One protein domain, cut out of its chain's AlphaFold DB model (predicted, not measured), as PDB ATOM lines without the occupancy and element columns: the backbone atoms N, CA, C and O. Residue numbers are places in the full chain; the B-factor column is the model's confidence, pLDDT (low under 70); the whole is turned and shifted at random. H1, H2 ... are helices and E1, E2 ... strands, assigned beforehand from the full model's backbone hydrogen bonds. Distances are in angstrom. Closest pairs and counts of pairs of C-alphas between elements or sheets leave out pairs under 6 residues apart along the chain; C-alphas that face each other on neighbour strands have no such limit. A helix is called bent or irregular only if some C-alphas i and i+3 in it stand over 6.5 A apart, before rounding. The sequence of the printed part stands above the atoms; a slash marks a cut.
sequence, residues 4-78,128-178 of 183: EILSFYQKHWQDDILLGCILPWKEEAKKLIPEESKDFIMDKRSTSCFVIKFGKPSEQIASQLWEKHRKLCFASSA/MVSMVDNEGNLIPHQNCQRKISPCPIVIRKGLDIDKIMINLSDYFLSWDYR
ATOM      1  N   GLU A   4      -4.938  97.107  86.954       97.88
ATOM      2  CA  GLU A   4      -5.683  97.822  88.005       97.88
ATOM      3  C   GLU A   4      -7.077  97.216  88.219       97.88
ATOM      4  O   GLU A   4      -7.436  96.883  89.346       97.88
ATOM      5  N   ILE A   5      -7.833  96.975  87.139       98.31
ATOM      6  CA  ILE A   5      -9.161  96.344  87.225       98.31
ATOM      7  C   ILE A   5      -9.043  94.922  87.789       98.31
ATOM      8  O   ILE A   5      -9.851  94.529  88.629       98.31
ATOM      9  N   LEU A   6      -8.031  94.154  87.368       98.00
ATOM     10  CA  LEU A   6      -7.793  92.812  87.906       98.00
ATOM     11  C   LEU A   6      -7.528  92.849  89.418       98.00
ATOM     12  O   LEU A   6      -8.118  92.069  90.161       98.00
ATOM     13  N   SER A   7      -6.668  93.763  89.865       98.12
ATOM     14  CA  SER A   7      -6.308  93.908  91.280       98.12
ATOM     15  C   SER A   7      -7.507  94.351  92.118       98.12
ATOM     16  O   SER A   7      -7.734  93.817  93.203       98.12
ATOM     17  N   PHE A   8      -8.331  95.247  91.571       98.50
ATOM     18  CA  PHE A   8      -9.597  95.655  92.167       98.50
ATOM     19  C   PHE A   8     -10.541  94.457  92.348       98.50
ATOM     20  O   PHE A   8     -11.019  94.222  93.456       98.50
ATOM     21  N   TYR A   9     -10.748  93.630  91.318       98.62
ATOM     22  CA  TYR A   9     -11.532  92.390  91.441       98.62
ATOM     23  C   TYR A   9     -10.942  91.420  92.472       98.62
ATOM     24  O   TYR A   9     -11.680  90.843  93.270       98.62
ATOM     25  N   GLN A  10      -9.619  91.249  92.479       98.50
ATOM     26  CA  GLN A  10      -8.944  90.335  93.394       98.50
ATOM     27  C   GLN A  10      -9.114  90.753  94.859       98.50
ATOM     28  O   GLN A  10      -9.334  89.887  95.704       98.50
ATOM     29  N   LYS A  11      -9.097  92.059  95.151       98.50
ATOM     30  CA  LYS A  11      -9.383  92.579  96.492       98.50
ATOM     31  C   LYS A  11     -10.792  92.207  96.964       98.50
ATOM     32  O   LYS A  11     -10.946  91.662  98.051       98.50
ATOM     33  N   HIS A  12     -11.804  92.408  96.120       98.69
ATOM     34  CA  HIS A  12     -13.197  92.069  96.454       98.69
ATOM     35  C   HIS A  12     -13.405  90.559  96.593       98.69
ATOM     36  O   HIS A  12     -14.154  90.107  97.454       98.69
ATOM     37  N   TRP A  13     -12.696  89.767  95.788       98.56
ATOM     38  CA  TRP A  13     -12.694  88.316  95.926       98.56
ATOM     39  C   TRP A  13     -12.119  87.856  97.273       98.56
ATOM     40  O   TRP A  13     -12.680  86.959  97.901       98.56
ATOM     41  N   GLN A  14     -11.000  88.446  97.704       98.38
ATOM     42  CA  GLN A  14     -10.334  88.116  98.968       98.38
ATOM     43  C   GLN A  14     -11.157  88.537 100.187       98.38
ATOM     44  O   GLN A  14     -11.222  87.788 101.159       98.38
ATOM     45  N   ASP A  15     -11.803  89.698 100.110       98.00
ATOM     46  CA  ASP A  15     -12.589  90.266 101.207       98.00
ATOM     47  C   ASP A  15     -14.042  89.763 101.250       98.00
ATOM     48  O   ASP A  15     -14.798  90.167 102.129       98.00
ATOM     49  N   ASP A  16     -14.437  88.903 100.305       97.62
ATOM     50  CA  ASP A  16     -15.803  88.383 100.170       97.62
ATOM     51  C   ASP A  16     -16.866  89.486  99.975       97.62
ATOM     52  O   ASP A  16     -17.942  89.457 100.569       97.62
ATOM     53  N   ILE A  17     -16.560  90.481  99.133       98.31
ATOM     54  CA  ILE A  17     -17.435  91.633  98.859       98.31
ATOM     55  C   ILE A  17     -18.125  91.467  97.501       98.31
ATOM     56  O   ILE A  17     -17.456  91.341  96.470       98.31
ATOM     57  N   LEU A  18     -19.460  91.552  97.491       98.50
ATOM     58  CA  LEU A  18     -20.278  91.574  96.274       98.50
ATOM     59  C   LEU A  18     -19.872  92.738  95.363       98.50
ATOM     60  O   LEU A  18     -20.027  93.906  95.720       98.50
ATOM     61  N   LEU A  19     -19.432  92.420  94.146       98.69
ATOM     62  CA  LEU A  19     -19.048  93.411  93.144       98.69
ATOM     63  C   LEU A  19     -19.598  93.037  91.769       98.69
ATOM     64  O   LEU A  19     -19.392  91.918  91.304       98.69
ATOM     65  N   GLY A  20     -20.234  94.000  91.097       98.38
ATOM     66  CA  GLY A  20     -20.575  93.923  89.679       98.38
ATOM     67  C   GLY A  20     -19.927  95.057  88.888       98.38
ATOM     68  O   GLY A  20     -20.105  96.229  89.236       98.38
ATOM     69  N   CYS A  21     -19.223  94.730  87.801       98.56
ATOM     70  CA  CYS A  21     -18.689  95.736  86.879       98.56
ATOM     71  C   CYS A  21     -19.164  95.509  85.444       98.56
ATOM     72  O   CYS A  21     -19.230  94.369  84.979       98.56
ATOM     73  N   ILE A  22     -19.431  96.604  84.728       98.25
ATOM     74  CA  ILE A  22     -19.677  96.575  83.282       98.25
ATOM     75  C   ILE A  22     -18.338  96.467  82.558       98.25
ATOM     76  O   ILE A  22     -17.475  97.332  82.725       98.25
ATOM     77  N   LEU A  23     -18.171  95.408  81.765       98.25
ATOM     78  CA  LEU A  23     -16.952  95.108  81.017       98.25
ATOM     79  C   LEU A  23     -17.284  94.616  79.597       98.25
ATOM     80  O   LEU A  23     -18.350  94.028  79.382       98.25
ATOM     81  N   PRO A  24     -16.365  94.800  78.632       97.31
ATOM     82  CA  PRO A  24     -16.499  94.218  77.308       97.31
ATOM     83  C   PRO A  24     -16.107  92.737  77.320       97.31
ATOM     84  O   PRO A  24     -15.262  92.290  78.103       97.31
ATOM     85  N   TRP A  25     -16.681  91.980  76.391       96.38
ATOM     86  CA  TRP A  25     -16.292  90.594  76.147       96.38
ATOM     87  C   TRP A  25     -15.029  90.507  75.293       96.38
ATOM     88  O   TRP A  25     -14.820  91.302  74.380       96.38
ATOM     89  N   LYS A  26     -14.215  89.473  75.528       95.69
ATOM     90  CA  LYS A  26     -13.228  89.041  74.530       95.69
ATOM     91  C   LYS A  26     -13.950  88.392  73.347       95.69
ATOM     92  O   LYS A  26     -14.890  87.627  73.569       95.69
ATOM     93  N   GLU A  27     -13.495  88.634  72.120       93.25
ATOM     94  CA  GLU A  27     -14.151  88.113  70.908       93.25
ATOM     95  C   GLU A  27     -14.272  86.585  70.906       93.25
ATOM     96  O   GLU A  27     -15.314  86.029  70.561       93.25
ATOM     97  N   GLU A  28     -13.242  85.877  71.365       94.44
ATOM     98  CA  GLU A  28     -13.277  84.422  71.477       94.44
ATOM     99  C   GLU A  28     -14.278  83.920  72.527       94.44
ATOM    100  O   GLU A  28     -14.851  82.847  72.354       94.44
ATOM    101  N   ALA A  29     -14.529  84.701  73.584       93.31
ATOM    102  CA  ALA A  29     -15.449  84.335  74.657       93.31
ATOM    103  C   ALA A  29     -16.917  84.530  74.258       93.31
ATOM    104  O   ALA A  29     -17.774  83.798  74.749       93.31
ATOM    105  N   LYS A  30     -17.213  85.440  73.315       93.00
ATOM    106  CA  LYS A  30     -18.572  85.625  72.770       93.00
ATOM    107  C   LYS A  30     -19.128  84.346  72.134       93.00
ATOM    108  O   LYS A  30     -20.336  84.161  72.104       93.00
ATOM    109  N   LYS A  31     -18.255  83.439  71.678       92.38
ATOM    110  CA  LYS A  31     -18.632  82.129  71.115       92.38
ATOM    111  C   LYS A  31     -19.241  81.171  72.145       92.38
ATOM    112  O   LYS A  31     -19.822  80.166  71.756       92.38
ATOM    113  N   LEU A  32     -19.082  81.455  73.441       92.75
ATOM    114  CA  LEU A  32     -19.701  80.686  74.525       92.75
ATOM    115  C   LEU A  32     -21.162  81.088  74.767       92.75
ATOM    116  O   LEU A  32     -21.859  80.407  75.516       92.75
ATOM    117  N   ILE A  33     -21.613  82.195  74.171       93.31
ATOM    118  CA  ILE A  33     -22.983  82.688  74.288       93.31
ATOM    119  C   ILE A  33     -23.782  82.162  73.087       93.31
ATOM    120  O   ILE A  33     -23.374  82.425  71.952       93.31
ATOM    121  N   PRO A  34     -24.903  81.449  73.303       91.88
ATOM    122  CA  PRO A  34     -25.802  81.060  72.220       91.88
ATOM    123  C   PRO A  34     -26.271  82.285  71.427       91.88
ATOM    124  O   PRO A  34     -26.549  83.332  72.016       91.88
ATOM    125  N   GLU A  35     -26.338  82.172  70.100       90.06
ATOM    126  CA  GLU A  35     -26.615  83.308  69.206       90.06
ATOM    127  C   GLU A  35     -27.946  83.988  69.554       90.06
ATOM    128  O   GLU A  35     -28.013  85.207  69.685       90.06
ATOM    129  N   GLU A  36     -28.969  83.181  69.821       91.50
ATOM    130  CA  GLU A  36     -30.318  83.591  70.204       91.50
ATOM    131  C   GLU A  36     -30.391  84.299  71.563       91.50
ATOM    132  O   GLU A  36     -31.389  84.946  71.872       91.50
ATOM    133  N   SER A  37     -29.349  84.172  72.389       91.62
ATOM    134  CA  SER A  37     -29.309  84.748  73.735       91.62
ATOM    135  C   SER A  37     -28.540  86.072  73.803       91.62
ATOM    136  O   SER A  37     -28.627  86.774  74.810       91.62
ATOM    137  N   LYS A  38     -27.777  86.434  72.761       90.38
ATOM    138  CA  LYS A  38     -26.850  87.579  72.801       90.38
ATOM    139  C   LYS A  38     -27.539  88.903  73.122       90.38
ATOM    140  O   LYS A  38     -27.039  89.630  73.979       90.38
ATOM    141  N   ASP A  39     -28.694  89.158  72.513       90.81
ATOM    142  CA  ASP A  39     -29.464  90.397  72.696       90.81
ATOM    143  C   ASP A  39     -30.063  90.543  74.107       90.81
ATOM    144  O   ASP A  39     -30.454  91.637  74.507       90.81
ATOM    145  N   PHE A  40     -30.117  89.453  74.881       91.25
ATOM    146  CA  PHE A  40     -30.601  89.455  76.265       91.25
ATOM    147  C   PHE A  40     -29.474  89.567  77.299       91.25
ATOM    148  O   PHE A  40     -29.728  89.879  78.460       91.25
ATOM    149  N   ILE A  41     -28.232  89.280  76.899       93.50
ATOM    150  CA  ILE A  41     -27.074  89.168  77.801       93.50
ATOM    151  C   ILE A  41     -26.145  90.377  77.673       93.50
ATOM    152  O   ILE A  41     -25.492  90.771  78.646       93.50
ATOM    153  N   MET A  42     -26.052  90.943  76.472       94.44
ATOM    154  CA  MET A  42     -25.202  92.087  76.169       94.44
ATOM    155  C   MET A  42     -26.044  93.318  75.860       94.44
ATOM    156  O   MET A  42     -27.100  93.228  75.240       94.44
ATOM    157  N   ASP A  43     -25.541  94.485  76.250       93.12
ATOM    158  CA  ASP A  43     -26.110  95.745  75.787       93.12
ATOM    159  C   ASP A  43     -25.717  96.041  74.326       93.12
ATOM    160  O   ASP A  43     -24.926  95.332  73.695       93.12
ATOM    161  N   LYS A  44     -26.223  97.155  73.784       93.06
ATOM    162  CA  LYS A  44     -25.930  97.603  72.407       93.06
ATOM    163  C   LYS A  44     -24.439  97.837  72.129       93.06
ATOM    164  O   LYS A  44     -24.047  97.921  70.969       93.06
ATOM    165  N   ARG A  45     -23.619  97.954  73.176       94.44
ATOM    166  CA  ARG A  45     -22.168  98.155  73.107       94.44
ATOM    167  C   ARG A  45     -21.402  96.834  73.231       94.44
ATOM    168  O   ARG A  45     -20.179  96.838  73.310       94.44
ATOM    169  N   SER A  46     -22.100  95.693  73.238       94.31
ATOM    170  CA  SER A  46     -21.525  94.362  73.470       94.31
ATOM    171  C   SER A  46     -20.840  94.220  74.839       94.31
ATOM    172  O   SER A  46     -19.825  93.525  74.967       94.31
ATOM    173  N   THR A  47     -21.377  94.883  75.867       96.50
ATOM    174  CA  THR A  47     -20.889  94.797  77.250       96.50
ATOM    175  C   THR A  47     -21.886  94.067  78.148       96.50
ATOM    176  O   THR A  47     -23.083  94.030  77.867       96.50
ATOM    177  N   SER A  48     -21.391  93.482  79.242       97.25
ATOM    178  CA  SER A  48     -22.221  92.833  80.265       97.25
ATOM    179  C   SER A  48     -21.731  93.182  81.669       97.25
ATOM    180  O   SER A  48     -20.582  93.585  81.862       97.25
ATOM    181  N   CYS A  49     -22.603  92.998  82.661       97.38
ATOM    182  CA  CYS A  49     -22.229  93.071  84.070       97.38
ATOM    183  C   CYS A  49     -21.656  91.725  84.533       97.38
ATOM    184  O   CYS A  49     -22.368  90.722  84.545       97.38
ATOM    185  N   PHE A  50     -20.389  91.704  84.941       98.00
ATOM    186  CA  PHE A  50     -19.742  90.519  85.506       98.00
ATOM    187  C   PHE A  50     -19.701  90.633  87.027       98.00
ATOM    188  O   PHE A  50     -19.070  91.547  87.569       98.00
ATOM    189  N   VAL A  51     -20.370  89.698  87.702       98.44
ATOM    190  CA  VAL A  51     -20.607  89.744  89.149       98.44
ATOM    191  C   VAL A  51     -19.825  88.642  89.865       98.44
ATOM    192  O   VAL A  51     -19.803  87.500  89.412       98.44
ATOM    193  N   ILE A  52     -19.206  88.977  90.997       98.62
ATOM    194  CA  ILE A  52     -18.563  88.028  91.920       98.62
ATOM    195  C   ILE A  52     -19.142  88.177  93.328       98.62
ATOM    196  O   ILE A  52     -19.709  89.221  93.652       98.62
ATOM    197  N   LYS A  53     -18.968  87.141  94.159       98.25
ATOM    198  CA  LYS A  53     -19.348  87.155  95.582       98.25
ATOM    199  C   LYS A  53     -20.824  87.500  95.814       98.25
ATOM    200  O   LYS A  53     -21.181  88.299  96.672       98.25
ATOM    201  N   PHE A  54     -21.689  86.936  94.973       97.06
ATOM    202  CA  PHE A  54     -23.131  87.205  94.930       97.06
ATOM    203  C   PHE A  54     -23.968  86.279  95.814       97.06
ATOM    204  O   PHE A  54     -25.192  86.393  95.834       97.06
ATOM    205  N   GLY A  55     -23.327  85.390  96.567       96.19
ATOM    206  CA  GLY A  55     -23.962  84.551  97.565       96.19
ATOM    207  C   GLY A  55     -23.578  83.091  97.385       96.19
ATOM    208  O   GLY A  55     -23.768  82.501  96.319       96.19
ATOM    209  N   LYS A  56     -23.095  82.484  98.470       95.69
ATOM    210  CA  LYS A  56     -22.511  81.140  98.472       95.69
ATOM    211  C   LYS A  56     -23.381  80.060  97.804       95.69
ATOM    212  O   LYS A  56     -22.814  79.291  97.029       95.69
ATOM    213  N   PRO A  57     -24.712  79.982  98.030       94.38
ATOM    214  CA  PRO A  57     -25.538  78.973  97.363       94.38
ATOM    215  C   PRO A  57     -25.504  79.091  95.831       94.38
ATOM    216  O   PRO A  57     -25.288  78.105  95.128       94.38
ATOM    217  N   SER A  58     -25.649  80.307  95.302       96.00
ATOM    218  CA  SER A  58     -25.637  80.560  93.857       96.00
ATOM    219  C   SER A  58     -24.235  80.420  93.259       96.00
ATOM    220  O   SER A  58     -24.086  79.905  92.151       96.00
ATOM    221  N   GLU A  59     -23.193  80.822  93.992       98.00
ATOM    222  CA  GLU A  59     -21.795  80.651  93.574       98.00
ATOM    223  C   GLU A  59     -21.424  79.174  93.401       98.00
ATOM    224  O   GLU A  59     -20.741  78.820  92.439       98.00
ATOM    225  N   GLN A  60     -21.914  78.295  94.282       97.88
ATOM    226  CA  GLN A  60     -21.708  76.849  94.164       97.88
ATOM    227  C   GLN A  60     -22.331  76.289  92.881       97.88
ATOM    228  O   GLN A  60     -21.691  75.499  92.187       97.88
ATOM    229  N   ILE A  61     -23.544  76.724  92.526       97.38
ATOM    230  CA  ILE A  61     -24.210  76.315  91.280       97.38
ATOM    231  C   ILE A  61     -23.410  76.803  90.065       97.38
ATOM    232  O   ILE A  61     -23.100  76.013  89.170       97.38
ATOM    233  N   ALA A  62     -23.026  78.083  90.050       97.88
ATOM    234  CA  ALA A  62     -22.262  78.673  88.952       97.88
ATOM    235  C   ALA A  62     -20.892  77.994  88.759       97.88
ATOM    236  O   ALA A  62     -20.520  77.674  87.628       97.88
ATOM    237  N   SER A  63     -20.172  77.705  89.852       98.06
ATOM    238  CA  SER A  63     -18.904  76.957  89.820       98.06
ATOM    239  C   SER A  63     -19.098  75.554  89.238       98.06
ATOM    240  O   SER A  63     -18.370  75.178  88.320       98.06
ATOM    241  N   GLN A  64     -20.122  74.808  89.671       98.25
ATOM    242  CA  GLN A  64     -20.397  73.471  89.130       98.25
ATOM    243  C   GLN A  64     -20.723  73.499  87.629       98.25
ATOM    244  O   GLN A  64     -20.185  72.687  86.871       98.25
ATOM    245  N   LEU A  65     -21.565  74.438  87.183       97.69
ATOM    246  CA  LEU A  65     -21.906  74.606  85.765       97.69
ATOM    247  C   LEU A  65     -20.668  74.898  84.914       97.69
ATOM    248  O   LEU A  65     -20.504  74.322  83.832       97.69
ATOM    249  N   TRP A  66     -19.771  75.746  85.408       97.38
ATOM    250  CA  TRP A  66     -18.558  76.095  84.684       97.38
ATOM    251  C   TRP A  66     -17.530  74.961  84.674       97.38
ATOM    252  O   TRP A  66     -17.062  74.560  83.607       97.38
ATOM    253  N   GLU A  67     -17.181  74.422  85.840       97.94
ATOM    254  CA  GLU A  67     -16.090  73.454  85.994       97.94
ATOM    255  C   GLU A  67     -16.410  72.104  85.353       97.94
ATOM    256  O   GLU A  67     -15.541  71.512  84.711       97.94
ATOM    257  N   LYS A  68     -17.656  71.628  85.486       97.94
ATOM    258  CA  LYS A  68     -18.061  70.306  84.983       97.94
ATOM    259  C   LYS A  68     -18.672  70.340  83.592       97.94
ATOM    260  O   LYS A  68     -18.554  69.361  82.860       97.94
ATOM    261  N   HIS A  69     -19.337  71.436  83.231       96.19
ATOM    262  CA  HIS A  69     -20.142  71.490  82.008       96.19
ATOM    263  C   HIS A  69     -19.735  72.604  81.046       96.19
ATOM    264  O   HIS A  69     -20.272  72.647  79.941       96.19
ATOM    265  N   ARG A  70     -18.799  73.488  81.430       94.38
ATOM    266  CA  ARG A  70     -18.388  74.661  80.636       94.38
ATOM    267  C   ARG A  70     -19.569  75.529  80.198       94.38
ATOM    268  O   ARG A  70     -19.555  76.102  79.112       94.38
ATOM    269  N   LYS A  71     -20.587  75.637  81.057       94.62
ATOM    270  CA  LYS A  71     -21.774  76.465  80.825       94.62
ATOM    271  C   LYS A  71     -21.677  77.775  81.595       94.62
ATOM    272  O   LYS A  71     -21.237  77.794  82.743       94.62
ATOM    273  N   LEU A  72     -22.109  78.856  80.952       95.00
ATOM    274  CA  LEU A  72     -22.329  80.145  81.599       95.00
ATOM    275  C   LEU A  72     -23.674  80.129  82.337       95.00
ATOM    276  O   LEU A  72     -24.600  79.421  81.942       95.00
ATOM    277  N   CYS A  73     -23.771  80.917  83.406       95.12
ATOM    278  CA  CYS A  73     -25.005  81.147  84.145       95.12
ATOM    279  C   CYS A  73     -25.348  82.636  84.050       95.12
ATOM    280  O   CYS A  73     -24.505  83.482  84.350       95.12
ATOM    281  N   PHE A  74     -26.568  82.936  83.613       95.31
ATOM    282  CA  PHE A  74     -27.102  84.293  83.522       95.31
ATOM    283  C   PHE A  74     -28.219  84.451  84.548       95.31
ATOM    284  O   PHE A  74     -28.906  83.484  84.873       95.31
ATOM    285  N   ALA A  75     -28.389  85.664  85.068       95.06
ATOM    286  CA  ALA A  75     -29.357  85.931  86.119       95.06
ATOM    287  C   ALA A  75     -30.019  87.296  85.932       95.06
ATOM    288  O   ALA A  75     -29.393  88.254  85.478       95.06
ATOM    289  N   SER A  76     -31.277  87.371  86.356       91.88
ATOM    290  CA  SER A  76     -32.023  88.607  86.568       91.88
ATOM    291  C   SER A  76     -32.604  88.588  87.982       91.88
ATOM    292  O   SER A  76     -32.755  87.524  88.585       91.88
ATOM    293  N   SER A  77     -32.904  89.757  88.546       89.00
ATOM    294  CA  SER A  77     -33.495  89.828  89.883       89.00
ATOM    295  C   SER A  77     -34.915  89.257  89.881       89.00
ATOM    296  O   SER A  77     -35.744  89.702  89.086       89.00
ATOM    297  N   ALA A  78     -35.217  88.346  90.807       92.38
ATOM    298  CA  ALA A  78     -36.544  87.755  90.981       92.38
ATOM    299  C   ALA A  78     -37.498  88.717  91.713       92.38
ATOM    300  O   ALA A  78     -37.829  88.520  92.883       92.38
ATOM    301  N   MET A 128     -22.969  98.682  91.309       98.38
ATOM    302  CA  MET A 128     -22.472  98.539  89.937       98.38
ATOM    303  C   MET A 128     -21.461  99.632  89.611       98.38
ATOM    304  O   MET A 128     -21.713 100.814  89.876       98.38
ATOM    305  N   VAL A 129     -20.351  99.229  88.989       98.62
ATOM    306  CA  VAL A 129     -19.290 100.124  88.512       98.62
ATOM    307  C   VAL A 129     -19.115  99.966  87.000       98.62
ATOM    308  O   VAL A 129     -18.920  98.859  86.503       98.62
ATOM    309  N   SER A 130     -19.174 101.056  86.240       98.44
ATOM    310  CA  SER A 130     -18.774 101.041  84.831       98.44
ATOM    311  C   SER A 130     -17.255 101.074  84.732       98.44
ATOM    312  O   SER A 130     -16.630 102.006  85.239       98.44
ATOM    313  N   MET A 131     -16.676 100.079  84.060       98.50
ATOM    314  CA  MET A 131     -15.253 100.036  83.695       98.50
ATOM    315  C   MET A 131     -15.060 100.253  82.186       98.50
ATOM    316  O   MET A 131     -14.028  99.887  81.618       98.50
ATOM    317  N   VAL A 132     -16.070 100.833  81.535       98.00
ATOM    318  CA  VAL A 132     -16.088 101.149  80.107       98.00
ATOM    319  C   VAL A 132     -16.485 102.598  79.864       98.00
ATOM    320  O   VAL A 132     -17.149 103.219  80.700       98.00
ATOM    321  N   ASP A 133     -16.091 103.115  78.708       96.38
ATOM    322  CA  ASP A 133     -16.549 104.399  78.190       96.38
ATOM    323  C   ASP A 133     -17.962 104.315  77.568       96.38
ATOM    324  O   ASP A 133     -18.667 103.302  77.646       96.38
ATOM    325  N   ASN A 134     -18.400 105.413  76.948       94.56
ATOM    326  CA  ASN A 134     -19.722 105.511  76.323       94.56
ATOM    327  C   ASN A 134     -19.882 104.603  75.092       94.56
ATOM    328  O   ASN A 134     -21.010 104.281  74.728       94.56
ATOM    329  N   GLU A 135     -18.783 104.176  74.474       96.19
ATOM    330  CA  GLU A 135     -18.771 103.280  73.314       96.19
ATOM    331  C   GLU A 135     -18.657 101.803  73.727       96.19
ATOM    332  O   GLU A 135     -18.862 100.918  72.902       96.19
ATOM    333  N   GLY A 136     -18.402 101.524  75.011       96.31
ATOM    334  CA  GLY A 136     -18.212 100.173  75.543       96.31
ATOM    335  C   GLY A 136     -16.755  99.717  75.545       96.31
ATOM    336  O   GLY A 136     -16.475  98.565  75.890       96.31
ATOM    337  N   ASN A 137     -15.814 100.600  75.207       97.12
ATOM    338  CA  ASN A 137     -14.394 100.285  75.259       97.12
ATOM    339  C   ASN A 137     -13.903 100.312  76.706       97.12
ATOM    340  O   ASN A 137     -14.350 101.115  77.526       97.12
ATOM    341  N   LEU A 138     -12.948  99.439  77.022       98.00
ATOM    342  CA  LEU A 138     -12.339  99.384  78.347       98.00
ATOM    343  C   LEU A 138     -11.620 100.705  78.670       98.00
ATOM    344  O   LEU A 138     -10.868 101.217  77.841       98.00
ATOM    345  N   ILE A 139     -11.793 101.211  79.893       98.06
ATOM    346  CA  ILE A 139     -11.069 102.401  80.363       98.06
ATOM    347  C   ILE A 139      -9.537 102.194  80.331       98.06
ATOM    348  O   ILE A 139      -9.057 101.066  80.503       98.06
ATOM    349  N   PRO A 140      -8.749 103.268  80.143       97.31
ATOM    350  CA  PRO A 140      -7.293 103.193  80.165       97.31
ATOM    351  C   PRO A 140      -6.746 102.833  81.554       97.31
ATOM    352  O   PRO A 140      -7.353 103.113  82.586       97.31
ATOM    353  N   HIS A 141      -5.548 102.250  81.562       97.19
ATOM    354  CA  HIS A 141      -4.736 102.072  82.767       97.19
ATOM    355  C   HIS A 141      -4.232 103.440  83.262       97.19
ATOM    356  O   HIS A 141      -3.691 104.203  82.458       97.19
ATOM    357  N   GLN A 142      -4.396 103.759  84.548       97.06
ATOM    358  CA  GLN A 142      -4.063 105.084  85.090       97.06
ATOM    359  C   GLN A 142      -2.584 105.231  85.450       97.06
ATOM    360  O   GLN A 142      -2.053 106.335  85.348       97.06
ATOM    361  N   ASN A 143      -1.903 104.151  85.852       93.19
ATOM    362  CA  ASN A 143      -0.465 104.154  86.152       93.19
ATOM    363  C   ASN A 143      -0.060 105.272  87.139       93.19
ATOM    364  O   ASN A 143       0.884 106.030  86.897       93.19
ATOM    365  N   CYS A 144      -0.829 105.417  88.224       92.00
ATOM    366  CA  CYS A 144      -0.644 106.453  89.250       92.00
ATOM    367  C   CYS A 144      -0.731 107.908  88.734       92.00
ATOM    368  O   CYS A 144      -0.246 108.832  89.393       92.00
ATOM    369  N   GLN A 145      -1.356 108.145  87.577       95.50
ATOM    370  CA  GLN A 145      -1.608 109.488  87.052       95.50
ATOM    371  C   GLN A 145      -2.949 110.042  87.547       95.50
ATOM    372  O   GLN A 145      -3.912 109.314  87.771       95.50
ATOM    373  N   ARG A 146      -3.019 111.367  87.712       94.31
ATOM    374  CA  ARG A 146      -4.229 112.077  88.155       94.31
ATOM    375  C   ARG A 146      -5.017 112.593  86.955       94.31
ATOM    376  O   ARG A 146      -4.422 112.948  85.941       94.31
ATOM    377  N   LYS A 147      -6.331 112.757  87.124       95.00
ATOM    378  CA  LYS A 147      -7.250 113.332  86.119       95.00
ATOM    379  C   LYS A 147      -7.327 112.529  84.810       95.00
ATOM    380  O   LYS A 147      -7.606 113.098  83.760       95.00
ATOM    381  N   ILE A 148      -7.111 111.215  84.875       97.81
ATOM    382  CA  ILE A 148      -7.363 110.319  83.743       97.81
ATOM    383  C   ILE A 148      -8.866 110.240  83.472       97.81
ATOM    384  O   ILE A 148      -9.658 110.124  84.406       97.81
ATOM    385  N   SER A 149      -9.232 110.324  82.193       96.06
ATOM    386  CA  SER A 149     -10.586 110.147  81.674       96.06
ATOM    387  C   SER A 149     -10.497 109.467  80.298       96.06
ATOM    388  O   SER A 149      -9.631 109.860  79.513       96.06
ATOM    389  N   PRO A 150     -11.361 108.488  79.974       96.69
ATOM    390  CA  PRO A 150     -12.420 107.936  80.824       96.69
ATOM    391  C   PRO A 150     -11.855 107.170  82.038       96.69
ATOM    392  O   PRO A 150     -10.703 106.741  82.033       96.69
ATOM    393  N   CYS A 151     -12.638 107.063  83.112       98.12
ATOM    394  CA  CYS A 151     -12.237 106.444  84.383       98.12
ATOM    395  C   CYS A 151     -13.393 105.608  84.970       98.12
ATOM    396  O   CYS A 151     -14.494 105.664  84.416       98.12
ATOM    397  N   PRO A 152     -13.182 104.813  86.041       98.44
ATOM    398  CA  PRO A 152     -14.255 104.045  86.664       98.44
ATOM    399  C   PRO A 152     -15.390 104.948  87.151       98.44
ATOM    400  O   PRO A 152     -15.137 106.009  87.725       98.44
ATOM    401  N   ILE A 153     -16.635 104.503  86.983       98.56
ATOM    402  CA  ILE A 153     -17.815 105.252  87.436       98.56
ATOM    403  C   ILE A 153     -18.707 104.352  88.283       98.56
ATOM    404  O   ILE A 153     -19.223 103.353  87.787       98.56
ATOM    405  N   VAL A 154     -18.960 104.714  89.541       98.69
ATOM    406  CA  VAL A 154     -20.036 104.083  90.320       98.69
ATOM    407  C   VAL A 154     -21.373 104.563  89.766       98.69
ATOM    408  O   VAL A 154     -21.710 105.741  89.890       98.69
ATOM    409  N   ILE A 155     -22.135 103.646  89.173       98.12
ATOM    410  CA  ILE A 155     -23.409 103.947  88.502       98.12
ATOM    411  C   ILE A 155     -24.632 103.536  89.331       98.12
ATOM    412  O   ILE A 155     -25.715 104.098  89.166       98.12
ATOM    413  N   ARG A 156     -24.469 102.594  90.272       97.69
ATOM    414  CA  ARG A 156     -25.544 102.145  91.171       97.69
ATOM    415  C   ARG A 156     -25.025 101.903  92.584       97.69
ATOM    416  O   ARG A 156     -24.145 101.073  92.785       97.69
ATOM    417  N   LYS A 157     -25.617 102.581  93.566       97.56
ATOM    418  CA  LYS A 157     -25.451 102.334  95.003       97.56
ATOM    419  C   LYS A 157     -26.110 101.017  95.410       97.56
ATOM    420  O   LYS A 157     -27.212 100.704  94.960       97.56
ATOM    421  N   GLY A 158     -25.468 100.309  96.330       97.06
ATOM    422  CA  GLY A 158     -25.954  99.056  96.885       97.06
ATOM    423  C   GLY A 158     -25.190  98.647  98.139       97.06
ATOM    424  O   GLY A 158     -24.529  99.480  98.763       97.06
ATOM    425  N   LEU A 159     -25.301  97.364  98.476       97.69
ATOM    426  CA  LEU A 159     -24.592  96.722  99.583       97.69
ATOM    427  C   LEU A 159     -23.082  97.026  99.545       97.69
ATOM    428  O   LEU A 159     -22.488  97.010  98.470       97.69
ATOM    429  N   ASP A 160     -22.494  97.314 100.711       97.94
ATOM    430  CA  ASP A 160     -21.057  97.582 100.914       97.94
ATOM    431  C   ASP A 160     -20.454  98.733 100.078       97.94
ATOM    432  O   ASP A 160     -19.243  98.789  99.848       97.94
ATOM    433  N   ILE A 161     -21.274  99.695  99.634       98.38
ATOM    434  CA  ILE A 161     -20.807 100.848  98.840       98.38
ATOM    435  C   ILE A 161     -19.655 101.626  99.490       98.38
ATOM    436  O   ILE A 161     -18.761 102.096  98.794       98.38
ATOM    437  N   ASP A 162     -19.659 101.762 100.809       98.00
ATOM    438  CA  ASP A 162     -18.602 102.403 101.585       98.00
ATOM    439  C   ASP A 162     -17.251 101.703 101.394       98.00
ATOM    440  O   ASP A 162     -16.269 102.356 101.038       98.00
ATOM    441  N   LYS A 163     -17.215 100.373 101.523       98.44
ATOM    442  CA  LYS A 163     -15.999  99.572 101.308       98.44
ATOM    443  C   LYS A 163     -15.541  99.624  99.852       98.44
ATOM    444  O   LYS A 163     -14.351  99.760  99.580       98.44
ATOM    445  N   ILE A 164     -16.483  99.565  98.911       98.69
ATOM    446  CA  ILE A 164     -16.178  99.601  97.474       98.69
ATOM    447  C   ILE A 164     -15.584 100.958  97.073       98.69
ATOM    448  O   ILE A 164     -14.642 100.997  96.284       98.69
ATOM    449  N   MET A 165     -16.077 102.070  97.630       98.56
ATOM    450  CA  MET A 165     -15.499 103.401  97.387       98.56
ATOM    451  C   MET A 165     -14.094 103.550  97.982       98.56
ATOM    452  O   MET A 165     -13.244 104.172  97.346       98.56
ATOM    453  N   ILE A 166     -13.828 102.958  99.153       98.44
ATOM    454  CA  ILE A 166     -12.471 102.904  99.724       98.44
ATOM    455  C   ILE A 166     -11.539 102.155  98.767       98.44
ATOM    456  O   ILE A 166     -10.533 102.712  98.330       98.44
ATOM    457  N   ASN A 167     -11.938 100.958  98.330       98.38
ATOM    458  CA  ASN A 167     -11.165 100.187  97.358       98.38
ATOM    459  C   ASN A 167     -10.953 100.982  96.052       98.38
ATOM    460  O   ASN A 167      -9.852 100.997  95.514       98.38
ATOM    461  N   LEU A 168     -11.967 101.686  95.536       98.19
ATOM    462  CA  LEU A 168     -11.803 102.519  94.337       98.19
ATOM    463  C   LEU A 168     -10.713 103.576  94.532       98.19
ATOM    464  O   LEU A 168      -9.890 103.751  93.638       98.19
ATOM    465  N   SER A 169     -10.675 104.230  95.695       97.44
ATOM    466  CA  SER A 169      -9.650 105.230  95.999       97.44
ATOM    467  C   SER A 169      -8.239 104.654  96.155       97.44
ATOM    468  O   SER A 169      -7.276 105.348  95.833       97.44
ATOM    469  N   ASP A 170      -8.113 103.395  96.581       97.06
ATOM    470  CA  ASP A 170      -6.817 102.718  96.718       97.06
ATOM    471  C   ASP A 170      -6.237 102.287  95.360       97.06
ATOM    472  O   ASP A 170      -5.020 102.310  95.168       97.06
ATOM    473  N   TYR A 171      -7.097 101.900  94.409       97.00
ATOM    474  CA  TYR A 171      -6.675 101.370  93.104       97.00
ATOM    475  C   TYR A 171      -6.717 102.393  91.959       97.00
ATOM    476  O   TYR A 171      -6.045 102.188  90.948       97.00
ATOM    477  N   PHE A 172      -7.478 103.484  92.089       98.06
ATOM    478  CA  PHE A 172      -7.653 104.487  91.037       98.06
ATOM    479  C   PHE A 172      -7.579 105.910  91.609       98.06
ATOM    480  O   PHE A 172      -8.357 106.292  92.482       98.06
ATOM    481  N   LEU A 173      -6.684 106.744  91.066       97.62
ATOM    482  CA  LEU A 173      -6.573 108.158  91.464       97.62
ATOM    483  C   LEU A 173      -7.659 109.043  90.836       97.62
ATOM    484  O   LEU A 173      -7.913 110.146  91.322       97.62
ATOM    485  N   SER A 174      -8.272 108.574  89.751       98.00
ATOM    486  CA  SER A 174      -9.435 109.177  89.104       98.00
ATOM    487  C   SER A 174     -10.591 108.186  89.083       98.00
ATOM    488  O   SER A 174     -10.458 107.110  88.508       98.00
ATOM    489  N   TRP A 175     -11.734 108.555  89.649       98.44
ATOM    490  CA  TRP A 175     -12.995 107.826  89.521       98.44
ATOM    491  C   TRP A 175     -14.161 108.779  89.798       98.44
ATOM    492  O   TRP A 175     -13.981 109.822  90.429       98.44
ATOM    493  N   ASP A 176     -15.350 108.417  89.324       98.31
ATOM    494  CA  ASP A 176     -16.562 109.227  89.433       98.31
ATOM    495  C   ASP A 176     -17.690 108.494  90.176       98.31
ATOM    496  O   ASP A 176     -17.780 107.264  90.194       98.31
ATOM    497  N   TYR A 177     -18.617 109.274  90.741       98.12
ATOM    498  CA  TYR A 177     -19.876 108.785  91.309       98.12
ATOM    499  C   TYR A 177     -21.065 109.422  90.581       98.12
ATOM    500  O   TYR A 177     -21.235 110.647  90.588       98.12
ATOM    501  N   ARG A 178     -21.893 108.591  89.940       97.38
ATOM    502  CA  ARG A 178     -23.036 109.000  89.110       97.38
ATOM    503  C   ARG A 178     -24.220 108.058  89.357       97.38
ATOM    504  O   ARG A 178     -24.514 107.169  88.569       97.38
TER     505      ARG A 178
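Overview. This is residues 4 to 78 and 128 to 178 of the 183 residues of an uncharacterized protein of Francisella halioticida (UniProt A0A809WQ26). The two long strands E1 and E2 stand side by side near the middle of the domain, and the short strands E3 and E4, joined by a long loop, residues 131 to 152, continue this small four-stranded sheet beyond E1; two helices that touch each other graze the sheet, H1 at E1 and E2, and H5 mostly at E3 and E4. Beyond the edge strand E2 is a looser half: H2 and H3 lie near the end where E2 begins, and H4 lies farther off toward its other end, with a gap between these helices. The printed part has 126 residues, with five named helices and four named strands in the order H1 E1 H2 H3 E2 H4 E3 E4 H5; the class is mixed, helices and strands. The sheet runs E2 E1 E3 E4 and is mixed. The whole is compact, with a radius of gyration of the C-alphas of 15.3 A and spans of 43 by 31 by 26 A.

Along the chain. In the sheet, E1 is residues 19 to 24, 16.1 A long, from C-alpha 19 at (-19.048, 93.411, 93.144), and E2 is residues 47 to 52, 16.3 A long. E3 is residues 128 to 130 and E4 residues 153 to 156. H1, residues 4 to 14, is 15.4 A long and begins at C-alpha 4, (-5.683, 97.822, 88.005). H5, residues 161 to 171, is 15.3 A long and ends at C-alpha 171, (-6.675, 101.370, 93.104). H4, residues 56 to 69, is the longest helix at 19.2 A. H2 is residues 27 to 30. H3, residues 35 to 41, is irregular: C-alphas 36 and 39 are 7.3 A apart.

Arrangement. E2 and E1 are antiparallel at 151 degrees, with N 50 and O 21 at 2.9 A. E1 and E3 are parallel at 29 degrees, with N 22 and O 129 at 2.9 A. E3 and E4 form a hairpin, antiparallel at 149 degrees, with N 130 and O 153 at 2.8 A. The sheet is only just strongly twisted, its C-alphas lying up to 4.2 A off its best plane. H1 only grazes the sheet with residues 5 to 13, and H5 with residues 161 to 168. H1 and H5 touch, opposite ways at a steep tilt of 45 degrees; their closest C-alphas are those of Glu 4 and Tyr 171, 6.3 A apart. H2, H3 and H4 are not on the sheet, H3 only just, with 4 pairs of C-alphas within 10 A; these three helices are apart from one another. Every O i to N i+4 pair is within hydrogen-bond range in H1, H4 and H5; H3 has 1 of 3, with 3 of 4 O i to N i+3 pairs, and H2 is too short for an O i to N i+4 pair.

Size, cuts and confidence. The two C-alphas farthest apart, those of Lys 68 and Lys 147, are 44.4 A apart. Residues 79 to 127 are not printed, and C-alphas 78 and 128 are 17.8 A apart across the cut. The link E3 to E4, residues 131 to 152, is long. No printed residue is under 70 in pLDDT.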